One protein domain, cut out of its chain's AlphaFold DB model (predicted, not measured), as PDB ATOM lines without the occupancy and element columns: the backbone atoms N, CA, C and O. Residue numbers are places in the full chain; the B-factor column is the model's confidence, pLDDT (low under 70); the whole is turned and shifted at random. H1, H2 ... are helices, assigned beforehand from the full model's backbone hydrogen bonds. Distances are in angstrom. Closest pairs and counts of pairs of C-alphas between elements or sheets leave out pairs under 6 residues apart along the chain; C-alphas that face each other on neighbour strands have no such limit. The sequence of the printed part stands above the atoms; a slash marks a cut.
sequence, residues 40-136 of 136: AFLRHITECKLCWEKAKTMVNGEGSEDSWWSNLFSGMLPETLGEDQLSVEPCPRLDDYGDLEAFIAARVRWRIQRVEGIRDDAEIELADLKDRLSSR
ATOM      1  N   ALA A  40     203.066 218.411 157.549       94.56
ATOM      2  CA  ALA A  40     203.519 217.707 158.742       94.56
ATOM      3  C   ALA A  40     202.951 218.363 160.002       94.56
ATOM      4  O   ALA A  40     202.461 217.678 160.904       94.56
ATOM      5  N   PHE A  41     202.949 219.692 160.036       91.94
ATOM      6  CA  PHE A  41     202.402 220.422 161.160       91.94
ATOM      7  C   PHE A  41     200.874 220.332 161.247       91.94
ATOM      8  O   PHE A  41     200.351 220.020 162.314       91.94
ATOM      9  N   LEU A  42     200.147 220.514 160.144       94.19
ATOM     10  CA  LEU A  42     198.686 220.380 160.119       94.19
ATOM     11  C   LEU A  42     198.229 218.991 160.579       94.19
ATOM     12  O   LEU A  42     197.314 218.877 161.394       94.19
ATOM     13  N   ARG A  43     198.905 217.935 160.117       94.88
ATOM     14  CA  ARG A  43     198.650 216.557 160.564       94.88
ATOM     15  C   ARG A  43     198.952 216.398 162.052       94.88
ATOM     16  O   ARG A  43     198.126 215.853 162.782       94.88
ATOM     17  N   HIS A  44     200.059 216.967 162.535       94.81
ATOM     18  CA  HIS A  44     200.397 216.950 163.958       94.81
ATOM     19  C   HIS A  44     199.312 217.590 164.836       94.81
ATOM     20  O   HIS A  44     199.003 217.057 165.900       94.81
ATOM     21  N   ILE A  45     198.688 218.691 164.396       92.56
ATOM     22  CA  ILE A  45     197.596 219.346 165.140       92.56
ATOM     23  C   ILE A  45     196.444 218.374 165.404       92.56
ATOM     24  O   ILE A  45     195.882 218.386 166.497       92.56
ATOM     25  N   THR A  46     196.116 217.513 164.438       91.62
ATOM     26  CA  THR A  46     194.996 216.563 164.559       91.62
ATOM     27  C   THR A  46     195.255 215.410 165.531       91.62
ATOM     28  O   THR A  46     194.308 214.784 166.003       91.62
ATOM     29  N   GLU A  47     196.517 215.143 165.866       94.12
ATOM     30  CA  GLU A  47     196.923 214.014 166.716       94.12
ATOM     31  C   GLU A  47     197.434 214.468 168.092       94.12
ATOM     32  O   GLU A  47     197.354 213.739 169.084       94.12
ATOM     33  N   CYS A  48     197.966 215.688 168.179       95.69
ATOM     34  CA  CYS A  48     198.588 216.217 169.380       95.69
ATOM     35  C   CYS A  48     197.598 217.019 170.221       95.69
ATOM     36  O   CYS A  48     197.257 218.160 169.905       95.69
ATOM     37  N   LYS A  49     197.224 216.468 171.383       94.88
ATOM     38  CA  LYS A  49     196.331 217.136 172.342       94.88
ATOM     39  C   LYS A  49     196.804 218.544 172.723       94.88
ATOM     40  O   LYS A  49     195.986 219.446 172.827       94.88
ATOM     41  N   LEU A  50     198.108 218.753 172.920       93.56
ATOM     42  CA  LEU A  50     198.642 220.072 173.286       93.56
ATOM     43  C   LEU A  50     198.455 221.097 172.161       93.56
ATOM     44  O   LEU A  50     198.049 222.226 172.421       93.56
ATOM     45  N   CYS A  51     198.710 220.702 170.911       91.75
ATOM     46  CA  CYS A  51     198.484 221.560 169.749       91.75
ATOM     47  C   CYS A  51     196.993 221.813 169.509       91.75
ATOM     48  O   CYS A  51     196.630 222.921 169.126       91.75
ATOM     49  N   TRP A  52     196.138 220.833 169.795       92.81
ATOM     50  CA  TRP A  52     194.687 220.988 169.732       92.81
ATOM     51  C   TRP A  52     194.159 222.007 170.750       92.81
ATOM     52  O   TRP A  52     193.400 222.909 170.399       92.81
ATOM     53  N   GLU A  53     194.604 221.929 172.010       91.69
ATOM     54  CA  GLU A  53     194.258 222.931 173.030       91.69
ATOM     55  C   GLU A  53     194.795 224.324 172.672       91.69
ATOM     56  O   GLU A  53     194.106 225.327 172.882       91.69
ATOM     57  N   LYS A  54     195.994 224.396 172.075       88.62
ATOM     58  CA  LYS A  54     196.546 225.656 171.562       88.62
ATOM     59  C   LYS A  54     195.686 226.230 170.432       88.62
ATOM     60  O   LYS A  54     195.389 227.418 170.447       88.62
ATOM     61  N   ALA A  55     195.231 225.408 169.487       88.69
ATOM     62  CA  ALA A  55     194.325 225.849 168.426       88.69
ATOM     63  C   ALA A  55     193.032 226.445 169.005       88.69
ATOM     64  O   ALA A  55     192.614 227.526 168.595       88.69
ATOM     65  N   LYS A  56     192.445 225.799 170.022       89.44
ATOM     66  CA  LYS A  56     191.250 226.308 170.713       89.44
ATOM     67  C   LYS A  56     191.470 227.670 171.367       89.44
ATOM     68  O   LYS A  56     190.656 228.569 171.181       89.44
ATOM     69  N   THR A  57     192.572 227.838 172.097       88.06
ATOM     70  CA  THR A  57     192.906 229.125 172.738       88.06
ATOM     71  C   THR A  57     193.142 230.232 171.711       88.06
ATOM     72  O   THR A  57     192.693 231.358 171.915       88.06
ATOM     73  N   MET A  58     193.778 229.913 170.580       84.81
ATOM     74  CA  MET A  58     193.995 230.867 169.488       84.81
ATOM     75  C   MET A  58     192.682 231.316 168.836       84.81
ATOM     76  O   MET A  58     192.475 232.513 168.663       84.81
ATOM     77  N   VAL A  59     191.776 230.385 168.514       84.06
ATOM     78  CA  VAL A  59     190.487 230.728 167.882       84.06
ATOM     79  C   VAL A  59     189.572 231.506 168.832       84.06
ATOM     80  O   VAL A  59     188.857 232.400 168.389       84.06
ATOM     81  N   ASN A  60     189.639 231.244 170.140       83.88
ATOM     82  CA  ASN A  60     188.889 232.000 171.149       83.88
ATOM     83  C   ASN A  60     189.454 233.407 171.428       83.88
ATOM     84  O   ASN A  60     188.890 234.132 172.244       83.88
ATOM     85  N   GLY A  61     190.558 233.805 170.783       73.62
ATOM     86  CA  GLY A  61     191.189 235.111 171.003       73.62
ATOM     87  C   GLY A  61     191.930 235.232 172.339       73.62
ATOM     88  O   GLY A  61     192.278 236.335 172.748       73.62
ATOM     89  N   GLU A  62     192.181 234.111 173.021       63.59
ATOM     90  CA  GLU A  62     192.931 234.047 174.285       63.59
ATOM     91  C   GLU A  62     194.439 233.814 174.063       63.59
ATOM     92  O   GLU A  62     195.224 233.813 175.013       63.59
ATOM     93  N   GLY A  63     194.857 233.602 172.813       60.34
ATOM     94  CA  GLY A  63     196.253 233.422 172.421       60.34
ATOM     95  C   GLY A  63     196.976 234.729 172.077       60.34
ATOM     96  O   GLY A  63     196.369 235.713 171.665       60.34
ATOM     97  N   SER A  64     198.306 234.735 172.216       59.09
ATOM     98  CA  SER A  64     199.164 235.775 171.628       59.09
ATOM     99  C   SER A  64     199.113 235.708 170.098       59.09
ATOM    100  O   SER A  64     198.890 234.623 169.571       59.09
ATOM    101  N   GLU A  65     199.391 236.810 169.386       60.56
ATOM    102  CA  GLU A  65     199.588 236.830 167.921       60.56
ATOM    103  C   GLU A  65     200.799 235.966 167.500       60.56
ATOM    104  O   GLU A  65     201.845 236.461 167.090       60.56
ATOM    105  N   ASP A  66     200.688 234.644 167.606       58.12
ATOM    106  CA  ASP A  66     201.535 233.732 166.854       58.12
ATOM    107  C   ASP A  66     201.084 233.821 165.394       58.12
ATOM    108  O   ASP A  66     199.955 233.448 165.056       58.12
ATOM    109  N   SER A  67     201.971 234.319 164.532       67.19
ATOM    110  CA  SER A  67     201.661 234.635 163.132       67.19
ATOM    111  C   SER A  67     201.071 233.447 162.374       67.19
ATOM    112  O   SER A  67     200.096 233.609 161.649       67.19
ATOM    113  N   TRP A  68     201.595 232.237 162.583       74.19
ATOM    114  CA  TRP A  68     201.126 231.054 161.860       74.19
ATOM    115  C   TRP A  68     199.716 230.616 162.275       74.19
ATOM    116  O   TRP A  68     198.862 230.380 161.423       74.19
ATOM    117  N   TRP A  69     199.452 230.536 163.583       74.06
ATOM    118  CA  TRP A  69     198.143 230.128 164.104       74.06
ATOM    119  C   TRP A  69     197.069 231.161 163.773       74.06
ATOM    120  O   TRP A  69     195.958 230.795 163.389       74.06
ATOM    121  N   SER A  70     197.430 232.443 163.873       70.00
ATOM    122  CA  SER A  70     196.583 233.558 163.456       70.00
ATOM    123  C   SER A  70     196.245 233.462 161.966       70.00
ATOM    124  O   SER A  70     195.077 233.550 161.598       70.00
ATOM    125  N   ASN A  71     197.227 233.161 161.109       76.88
ATOM    126  CA  ASN A  71     196.998 233.005 159.673       76.88
ATOM    127  C   ASN A  71     196.076 231.816 159.353       76.88
ATOM    128  O   ASN A  71     195.104 231.994 158.622       76.88
ATOM    129  N   LEU A  72     196.311 230.627 159.927       81.00
ATOM    130  CA  LEU A  72     195.502 229.428 159.644       81.00
ATOM    131  C   LEU A  72     194.003 229.640 159.934       81.00
ATOM    132  O   LEU A  72     193.135 229.213 159.162       81.00
ATOM    133  N   PHE A  73     193.696 230.317 161.040       79.44
ATOM    134  CA  PHE A  73     192.323 230.564 161.480       79.44
ATOM    135  C   PHE A  73     191.789 231.948 161.092       79.44
ATOM    136  O   PHE A  73     190.645 232.269 161.410       79.44
ATOM    137  N   SER A  74     192.567 232.748 160.359       74.06
ATOM    138  CA  SER A  74     192.138 234.061 159.884       74.06
ATOM    139  C   SER A  74     190.960 233.943 158.918       74.06
ATOM    140  O   SER A  74     190.996 233.184 157.945       74.06
ATOM    141  N   GLY A  75     189.925 234.759 159.128       63.06
ATOM    142  CA  GLY A  75     188.824 234.904 158.170       63.06
ATOM    143  C   GLY A  75     189.287 235.391 156.790       63.06
ATOM    144  O   GLY A  75     188.637 235.090 155.796       63.06
ATOM    145  N   MET A  76     190.447 236.052 156.730       62.03
ATOM    146  CA  MET A  76     191.063 236.598 155.515       62.03
ATOM    147  C   MET A  76     191.963 235.587 154.789       62.03
ATOM    148  O   MET A  76     192.592 235.943 153.796       62.03
ATOM    149  N   LEU A  77     192.090 234.347 155.282       66.69
ATOM    150  CA  LEU A  77     192.967 233.335 154.676       66.69
ATOM    151  C   LEU A  77     192.687 233.111 153.172       66.69
ATOM    152  O   LEU A  77     193.642 233.084 152.402       66.69
ATOM    153  N   PRO A  78     191.425 233.016 152.706       60.41
ATOM    154  CA  PRO A  78     191.142 232.862 151.276       60.41
ATOM    155  C   PRO A  78     191.619 234.054 150.436       60.41
ATOM    156  O   PRO A  78     192.195 233.875 149.366       60.41
ATOM    157  N   GLU A  79     191.441 235.271 150.952       58.06
ATOM    158  CA  GLU A  79     191.832 236.519 150.289       58.06
ATOM    159  C   GLU A  79     193.357 236.690 150.263       58.06
ATOM    160  O   GLU A  79     193.932 237.054 149.238       58.06
ATOM    161  N   THR A  80     194.033 236.368 151.371       58.66
ATOM    162  CA  THR A  80     195.505 236.416 151.475       58.66
ATOM    163  C   THR A  80     196.201 235.378 150.605       58.66
ATOM    164  O   THR A  80     197.318 235.624 150.157       58.66
ATOM    165  N   LEU A  81     195.548 234.250 150.327       63.03
ATOM    166  CA  LEU A  81     196.065 233.228 149.420       63.03
ATOM    167  C   LEU A  81     195.629 233.443 147.958       63.03
ATOM    168  O   LEU A  81     196.111 232.742 147.074       63.03
ATOM    169  N   GLY A  82     194.736 234.405 147.681       59.03
ATOM    170  CA  GLY A  82     194.153 234.599 146.347       59.03
ATOM    171  C   GLY A  82     193.263 233.430 145.897       59.03
ATOM    172  O   GLY A  82     193.081 233.211 144.701       59.03
ATOM    173  N   GLU A  83     192.722 232.665 146.847       59.94
ATOM    174  CA  GLU A  83     192.048 231.377 146.628       59.94
ATOM    175  C   GLU A  83     190.517 231.465 146.616       59.94
ATOM    176  O   GLU A  83     189.856 230.450 146.403       59.94
ATOM    177  N   ASP A  84     189.949 232.667 146.758       55.06
ATOM    178  CA  ASP A  84     188.498 232.932 146.782       55.06
ATOM    179  C   ASP A  84     187.720 232.382 145.565       55.06
ATOM    180  O   ASP A  84     186.494 232.308 145.595       55.06
ATOM    181  N   GLN A  85     188.411 232.006 144.481       51.69
ATOM    182  CA  GLN A  85     187.798 231.555 143.227       51.69
ATOM    183  C   GLN A  85     188.329 230.211 142.697       51.69
ATOM    184  O   GLN A  85     187.940 229.811 141.601       51.69
ATOM    185  N   LEU A  86     189.218 229.515 143.423       54.62
ATOM    186  CA  LEU A  86     189.963 228.368 142.868       54.62
ATOM    187  C   LEU A  86     189.655 227.012 143.519       54.62
ATOM    188  O   LEU A  86     189.999 225.985 142.935       54.62
ATOM    189  N   SER A  87     189.003 226.962 144.687       56.41
ATOM    190  CA  SER A  87     188.664 225.692 145.346       56.41
ATOM    191  C   SER A  87     187.223 225.243 145.078       56.41
ATOM    192  O   SER A  87     186.284 226.035 145.059       56.41
ATOM    193  N   VAL A  88     187.043 223.930 144.902       58.91
ATOM    194  CA  VAL A  88     185.723 223.285 144.753       58.91
ATOM    195  C   VAL A  88     184.918 223.340 146.059       58.91
ATOM    196  O   VAL A  88     183.692 223.402 146.024       58.91
ATOM    197  N   GLU A  89     185.601 223.363 147.206       70.19
ATOM    198  CA  GLU A  89     184.984 223.499 148.526       70.19
ATOM    199  C   GLU A  89     185.359 224.843 149.171       70.19
ATOM    200  O   GLU A  89     186.549 225.192 149.205       70.19
ATOM    201  N   PRO A  90     184.377 225.606 149.689       80.81
ATOM    202  CA  PRO A  90     184.635 226.894 150.316       80.81
ATOM    203  C   PRO A  90     185.433 226.717 151.610       80.81
ATOM    204  O   PRO A  90     185.254 225.750 152.351       80.81
ATOM    205  N   CYS A  91     186.302 227.684 151.896       85.31
ATOM    206  CA  CYS A  91     187.078 227.694 153.126       85.31
ATOM    207  C   CYS A  91     186.144 227.782 154.357       85.31
ATOM    208  O   CYS A  91     185.374 228.744 154.438       85.31
ATOM    209  N   PRO A  92     186.203 226.834 155.319       88.88
ATOM    210  CA  PRO A  92     185.305 226.811 156.478       88.88
ATOM    211  C   PRO A  92     185.377 228.100 157.300       88.88
ATOM    212  O   PRO A  92     186.481 228.517 157.660       88.88
ATOM    213  N   ARG A  93     184.238 228.712 157.642       86.75
ATOM    214  CA  ARG A  93     184.178 229.905 158.506       86.75
ATOM    215  C   ARG A  93     183.620 229.538 159.872       86.75
ATOM    216  O   ARG A  93     182.802 228.637 159.966       86.75
ATOM    217  N   LEU A  94     184.047 230.234 160.927       85.50
ATOM    218  CA  LEU A  94     183.604 229.929 162.293       85.50
ATOM    219  C   LEU A  94     182.076 230.021 162.434       85.50
ATOM    220  O   LEU A  94     181.474 229.141 163.038       85.50
ATOM    221  N   ASP A  95     181.459 231.018 161.796       87.00
ATOM    222  CA  ASP A  95     180.008 231.250 161.816       87.00
ATOM    223  C   ASP A  95     179.185 230.097 161.206       87.00
ATOM    224  O   ASP A  95     177.992 229.977 161.488       87.00
ATOM    225  N   ASP A  96     179.807 229.228 160.398       86.88
ATOM    226  CA  ASP A  96     179.149 228.065 159.790       86.88
ATOM    227  C   ASP A  96     178.992 226.891 160.782       86.88
ATOM    228  O   ASP A  96     178.332 225.895 160.471       86.88
ATOM    229  N   TYR A  97     179.600 226.974 161.973       89.19
ATOM    230  CA  TYR A  97     179.677 225.879 162.939       89.19
ATOM    231  C   TYR A  97     179.077 226.276 164.288       89.19
ATOM    232  O   TYR A  97     179.380 227.320 164.857       89.19
ATOM    233  N   GLY A  98     178.262 225.383 164.852       84.50
ATOM    234  CA  GLY A  98     177.752 225.521 166.222       84.50
ATOM    235  C   GLY A  98     178.735 225.061 167.306       84.50
ATOM    236  O   GLY A  98     178.429 225.183 168.488       84.50
ATOM    237  N   ASP A  99     179.879 224.499 166.910       91.69
ATOM    238  CA  ASP A  99     180.894 223.944 167.801       91.69
ATOM    239  C   ASP A  99     182.306 224.317 167.329       91.69
ATOM    240  O   ASP A  99     182.649 224.190 166.150       91.69
ATOM    241  N   LEU A 100     183.127 224.764 168.279       90.19
ATOM    242  CA  LEU A 100     184.485 225.238 168.032       90.19
ATOM    243  C   LEU A 100     185.405 224.111 167.552       90.19
ATOM    244  O   LEU A 100     186.222 224.314 166.655       90.19
ATOM    245  N   GLU A 101     185.288 222.921 168.142       92.62
ATOM    246  CA  GLU A 101     186.136 221.786 167.775       92.62
ATOM    247  C   GLU A 101     185.806 221.290 166.367       92.62
ATOM    248  O   GLU A 101     186.715 221.000 165.586       92.62
ATOM    249  N   ALA A 102     184.522 221.277 166.006       92.56
ATOM    250  CA  ALA A 102     184.062 220.988 164.657       92.56
ATOM    251  C   ALA A 102     184.615 221.992 163.633       92.56
ATOM    252  O   ALA A 102     185.104 221.569 162.582       92.56
ATOM    253  N   PHE A 103     184.607 223.292 163.953       92.75
ATOM    254  CA  PHE A 103     185.227 224.317 163.109       92.75
ATOM    255  C   PHE A 103     186.731 224.071 162.928       92.75
ATOM    256  O   PHE A 103     187.207 224.004 161.795       92.75
ATOM    257  N   ILE A 104     187.478 223.893 164.023       92.12
ATOM    258  CA  ILE A 104     188.931 223.665 163.975       92.12
ATOM    259  C   ILE A 104     189.245 222.420 163.137       92.12
ATOM    260  O   ILE A 104     190.104 222.471 162.255       92.12
ATOM    261  N   ALA A 105     188.518 221.322 163.356       93.75
ATOM    262  CA  ALA A 105     188.693 220.081 162.606       93.75
ATOM    263  C   ALA A 105     188.449 220.277 161.106       93.75
ATOM    264  O   ALA A 105     189.241 219.814 160.281       93.75
ATOM    265  N   ALA A 106     187.358 220.957 160.747       92.50
ATOM    266  CA  ALA A 106     187.022 221.229 159.358       92.50
ATOM    267  C   ALA A 106     188.070 222.129 158.696       92.50
ATOM    268  O   ALA A 106     188.520 221.835 157.591       92.50
ATOM    269  N   ARG A 107     188.512 223.179 159.392       91.38
ATOM    270  CA  ARG A 107     189.501 224.137 158.897       91.38
ATOM    271  C   ARG A 107     190.865 223.494 158.653       91.38
ATOM    272  O   ARG A 107     191.453 223.699 157.593       91.38
ATOM    273  N   VAL A 108     191.344 222.684 159.599       92.94
ATOM    274  CA  VAL A 108     192.611 221.950 159.456       92.94
ATOM    275  C   VAL A 108     192.520 220.945 158.306       92.94
ATOM    276  O   VAL A 108     193.420 220.903 157.470       92.94
ATOM    277  N   ARG A 109     191.422 220.184 158.204       93.25
ATOM    278  CA  ARG A 109     191.224 219.219 157.111       93.25
ATOM    279  C   ARG A 109     191.197 219.895 155.743       93.25
ATOM    280  O   ARG A 109     191.877 219.428 154.834       93.25
ATOM    281  N   TRP A 110     190.451 220.991 155.621       91.75
ATOM    282  CA  TRP A 110     190.388 221.783 154.395       91.75
ATOM    283  C   TRP A 110     191.783 222.256 153.978       91.75
ATOM    284  O   TRP A 110     192.177 222.094 152.824       91.75
ATOM    285  N   ARG A 111     192.577 222.772 154.927       91.06
ATOM    286  CA  ARG A 111     193.932 223.241 154.623       91.06
ATOM    287  C   ARG A 111     194.856 222.097 154.209       91.06
ATOM    288  O   ARG A 111     195.613 222.279 153.266       91.06
ATOM    289  N   ILE A 112     194.766 220.926 154.849       93.12
ATOM    290  CA  ILE A 112     195.528 219.731 154.440       93.12
ATOM    291  C   ILE A 112     195.235 219.389 152.980       93.12
ATOM    292  O   ILE A 112     196.163 219.328 152.182       93.12
ATOM    293  N   GLN A 113     193.958 219.238 152.621       91.88
ATOM    294  CA  GLN A 113     193.557 218.906 151.249       91.88
ATOM    295  C   GLN A 113     194.042 219.959 150.249       91.88
ATOM    296  O   GLN A 113     194.483 219.630 149.148       91.88
ATOM    297  N   ARG A 114     193.985 221.236 150.637       89.25
ATOM    298  CA  ARG A 114     194.428 222.330 149.781       89.25
ATOM    299  C   ARG A 114     195.936 222.301 149.545       89.25
ATOM    300  O   ARG A 114     196.360 222.406 148.399       89.25
ATOM    301  N   VAL A 115     196.725 222.150 150.606       91.19
ATOM    302  CA  VAL A 115     198.191 222.088 150.525       91.19
ATOM    303  C   VAL A 115     198.642 220.834 149.772       91.19
ATOM    304  O   VAL A 115     199.576 220.920 148.983       91.19
ATOM    305  N   GLU A 116     197.953 219.699 149.938       93.19
ATOM    306  CA  GLU A 116     198.186 218.489 149.132       93.19
ATOM    307  C   GLU A 116     197.965 218.759 147.641       93.19
ATOM    308  O   GLU A 116     198.847 218.453 146.847       93.19
ATOM    309  N   GLY A 117     196.861 219.413 147.263       91.38
ATOM    310  CA  GLY A 117     196.613 219.775 145.864       91.38
ATOM    311  C   GLY A 117     197.679 220.708 145.279       91.38
ATOM    312  O   GLY A 117     198.167 220.467 144.182       91.38
ATOM    313  N   ILE A 118     198.097 221.737 146.029       91.25
ATOM    314  CA  ILE A 118     199.162 222.661 145.593       91.25
ATOM    315  C   ILE A 118     200.494 221.921 145.422       91.25
ATOM    316  O   ILE A 118     201.229 222.182 144.470       91.25
ATOM    317  N   ARG A 119     200.821 221.013 146.349       94.50
ATOM    318  CA  ARG A 119     202.040 220.207 146.272       94.50
ATOM    319  C   ARG A 119     202.010 219.301 145.045       94.50
ATOM    320  O   ARG A 119     203.001 219.256 144.328       94.50
ATOM    321  N   ASP A 120     200.899 218.615 144.798       94.38
ATOM    322  CA  ASP A 120     200.762 217.714 143.650       94.38
ATOM    323  C   ASP A 120     200.919 218.485 142.323       94.38
ATOM    324  O   ASP A 120     201.656 218.043 141.439       94.38
ATOM    325  N   ASP A 121     200.323 219.679 142.209       93.38
ATOM    326  CA  ASP A 121     200.517 220.570 141.056       93.38
ATOM    327  C   ASP A 121     201.997 220.980 140.902       93.38
ATOM    328  O   ASP A 121     202.564 220.907 139.810       93.38
ATOM    329  N   ALA A 122     202.659 221.359 142.001       94.12
ATOM    330  CA  ALA A 122     204.076 221.726 141.999       94.12
ATOM    331  C   ALA A 122     204.998 220.552 141.620       94.12
ATOM    332  O   ALA A 122     205.997 220.752 140.927       94.12
ATOM    333  N   GLU A 123     204.680 219.325 142.039       96.19
ATOM    334  CA  GLU A 123     205.420 218.116 141.665       96.19
ATOM    335  C   GLU A 123     205.291 217.804 140.167       96.19
ATOM    336  O   GLU A 123     206.284 217.422 139.538       96.19
ATOM    337  N   ILE A 124     204.103 218.004 139.583       96.94
ATOM    338  CA  ILE A 124     203.865 217.851 138.140       96.94
ATOM    339  C   ILE A 124     204.698 218.867 137.349       96.94
ATOM    340  O   ILE A 124     205.412 218.484 136.419       96.94
ATOM    341  N   GLU A 125     204.666 220.142 137.744       95.50
ATOM    342  CA  GLU A 125     205.454 221.205 137.104       95.50
ATOM    343  C   GLU A 125     206.966 220.961 137.248       95.50
ATOM    344  O   GLU A 125     207.736 221.132 136.298       95.50
ATOM    345  N   LEU A 126     207.413 220.487 138.414       96.44
ATOM    346  CA  LEU A 126     208.808 220.117 138.641       96.44
ATOM    347  C   LEU A 126     209.240 218.932 137.762       96.44
ATOM    348  O   LEU A 126     210.387 218.900 137.303       96.44
ATOM    349  N   ALA A 127     208.361 217.954 137.538       96.38
ATOM    350  CA  ALA A 127     208.628 216.829 136.647       96.38
ATOM    351  C   ALA A 127     208.766 217.287 135.184       96.38
ATOM    352  O   ALA A 127     209.783 216.975 134.562       96.38
ATOM    353  N   ASP A 128     207.834 218.107 134.674       95.62
ATOM    354  CA  ASP A 128     207.933 218.710 133.328       95.62
ATOM    355  C   ASP A 128     209.242 219.496 133.160       95.62
ATOM    356  O   ASP A 128     209.968 219.361 132.169       95.62
ATOM    357  N   LEU A 129     209.599 220.289 134.172       95.06
ATOM    358  CA  LEU A 129     210.815 221.087 134.159       95.06
ATOM    359  C   LEU A 129     212.085 220.224 134.107       95.06
ATOM    360  O   LEU A 129     213.028 220.550 133.376       95.06
ATOM    361  N   LYS A 130     212.117 219.113 134.854       93.38
ATOM    362  CA  LYS A 130     213.220 218.139 134.826       93.38
ATOM    363  C   LYS A 130     213.334 217.462 133.460       93.38
ATOM    364  O   LYS A 130     214.450 217.346 132.948       93.38
ATOM    365  N   ASP A 131     212.214 217.106 132.839       94.50
ATOM    366  CA  ASP A 131     212.195 216.517 131.500       94.50
ATOM    367  C   ASP A 131     212.751 217.500 130.460       94.50
ATOM    368  O   ASP A 131     213.668 217.159 129.703       94.50
ATOM    369  N   ARG A 132     212.311 218.763 130.496       90.50
ATOM    370  CA  ARG A 132     212.816 219.834 129.618       90.50
ATOM    371  C   ARG A 132     214.313 220.078 129.778       90.50
ATOM    372  O   ARG A 132     214.987 220.279 128.772       90.50
ATOM    373  N   LEU A 133     214.830 220.041 131.006       90.75
ATOM    374  CA  LEU A 133     216.265 220.158 131.287       90.75
ATOM    375  C   LEU A 133     217.069 218.955 130.781       90.75
ATOM    376  O   LEU A 133     218.204 219.133 130.357       90.75
ATOM    377  N   SER A 134     216.501 217.747 130.818       89.06
ATOM    378  CA  SER A 134     217.170 216.526 130.342       89.06
ATOM    379  C   SER A 134     217.159 216.365 128.817       89.06
ATOM    380  O   SER A 134     218.019 215.689 128.259       89.06
ATOM    381  N   SER A 135     216.178 216.978 128.148       83.56
ATOM    382  CA  SER A 135     216.001 216.925 126.691       83.56
ATOM    383  C   SER A 135     216.822 217.967 125.916       83.56
ATOM    384  O   SER A 135     216.741 218.010 124.685       83.56
ATOM    385  N   ARG A 136     217.581 218.811 126.625       66.56
ATOM    386  CA  ARG A 136     218.471 219.845 126.078       66.56
ATOM    387  C   ARG A 136     219.926 219.408 126.155       66.56
ATOM    388  O   ARG A 136     220.648 219.687 125.174       66.56
TER     389      ARG A 136
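This is residues 40 to 136 of the 136 residues of an uncharacterized protein of Candidatus Bathyarchaeota archaeon (UniProt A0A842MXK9). One long helix, H5, runs from a small body at its beginning out into a free arm, residues 118 to 136, which makes much of the length. In the body, H1 and H2 form a corner on the first part of H5, H1 nearly along it and H2 across it; H3 packs on H2, and after the very short H4 a long loop, residues 81 to 99, leads back to the beginning of H5. The printed part has 97 residues with five named helices, H1 to H5 in that order, and no named strand; the class is all helix. The whole is loose, with a radius of gyration of the C-alphas of 16.5 A, and elongated, spanning 56 by 29 by 22 A.

H1, residues 40 to 47, and H2, residues 49 to 59, touch only at the corner by their tight link, about perpendicular at 80 degrees; their closest C-alphas, of Ile 45 and Cys 51, are 5.2 A apart. H1 touches H5, residues 100 to 134, with residues 105 to 112 of H5 alone, at a shallow tilt of 27 degrees, opposite ways; the closest C-alphas, of Leu 42 and Val 108, are 6.3 A apart. H2 touches H5 with residues 100 to 104 of H5 alone, about perpendicular at 78 degrees; the closest C-alphas, of Ala 55 and Ile 104, are 7.3 A apart. H3, residues 67 to 73, touches H2, about perpendicular at 82 degrees; the closest C-alphas, of Val 59 and Phe 73, are 6.7 A apart. H3 and H5 are close but not clearly touching, with the C-alphas of Phe 73 and Arg 107 closest at 7.5 A. H4, residues 77 to 80, is close to H3 but not clearly touching, with the C-alphas of Asn 71 and Leu 77 closest at 6.4 A, and is apart from H5. In H2, H3 and H5 every O i to N i+4 pair is within hydrogen-bond range; in H1 2 of 4 are, and H4 is too short for such a pair.

H1 begins at C-alpha 40, (203.519, 217.707, 158.742), and is 11.0 A long from first to last C-alpha. H2 is 15.5 A long, H3 10.3 A and H4 5.1 A. H5 runs 50.6 A from C-alpha 100, (184.485, 225.238, 168.032), to C-alpha 134, (217.170, 216.526, 130.342).

The C-alphas farthest apart, of Gly 98 and Arg 136, are 57.5 A apart. Without residues 118 to 136, which stand free, the body spans 33 by 25 by 23 A. The printed part has no cut, and the link from H4 to H5, 19 residues, is long. The mean pLDDT of the printed part is 83.1; residues 62 to 67, 75 to 88 and 136 are under 70.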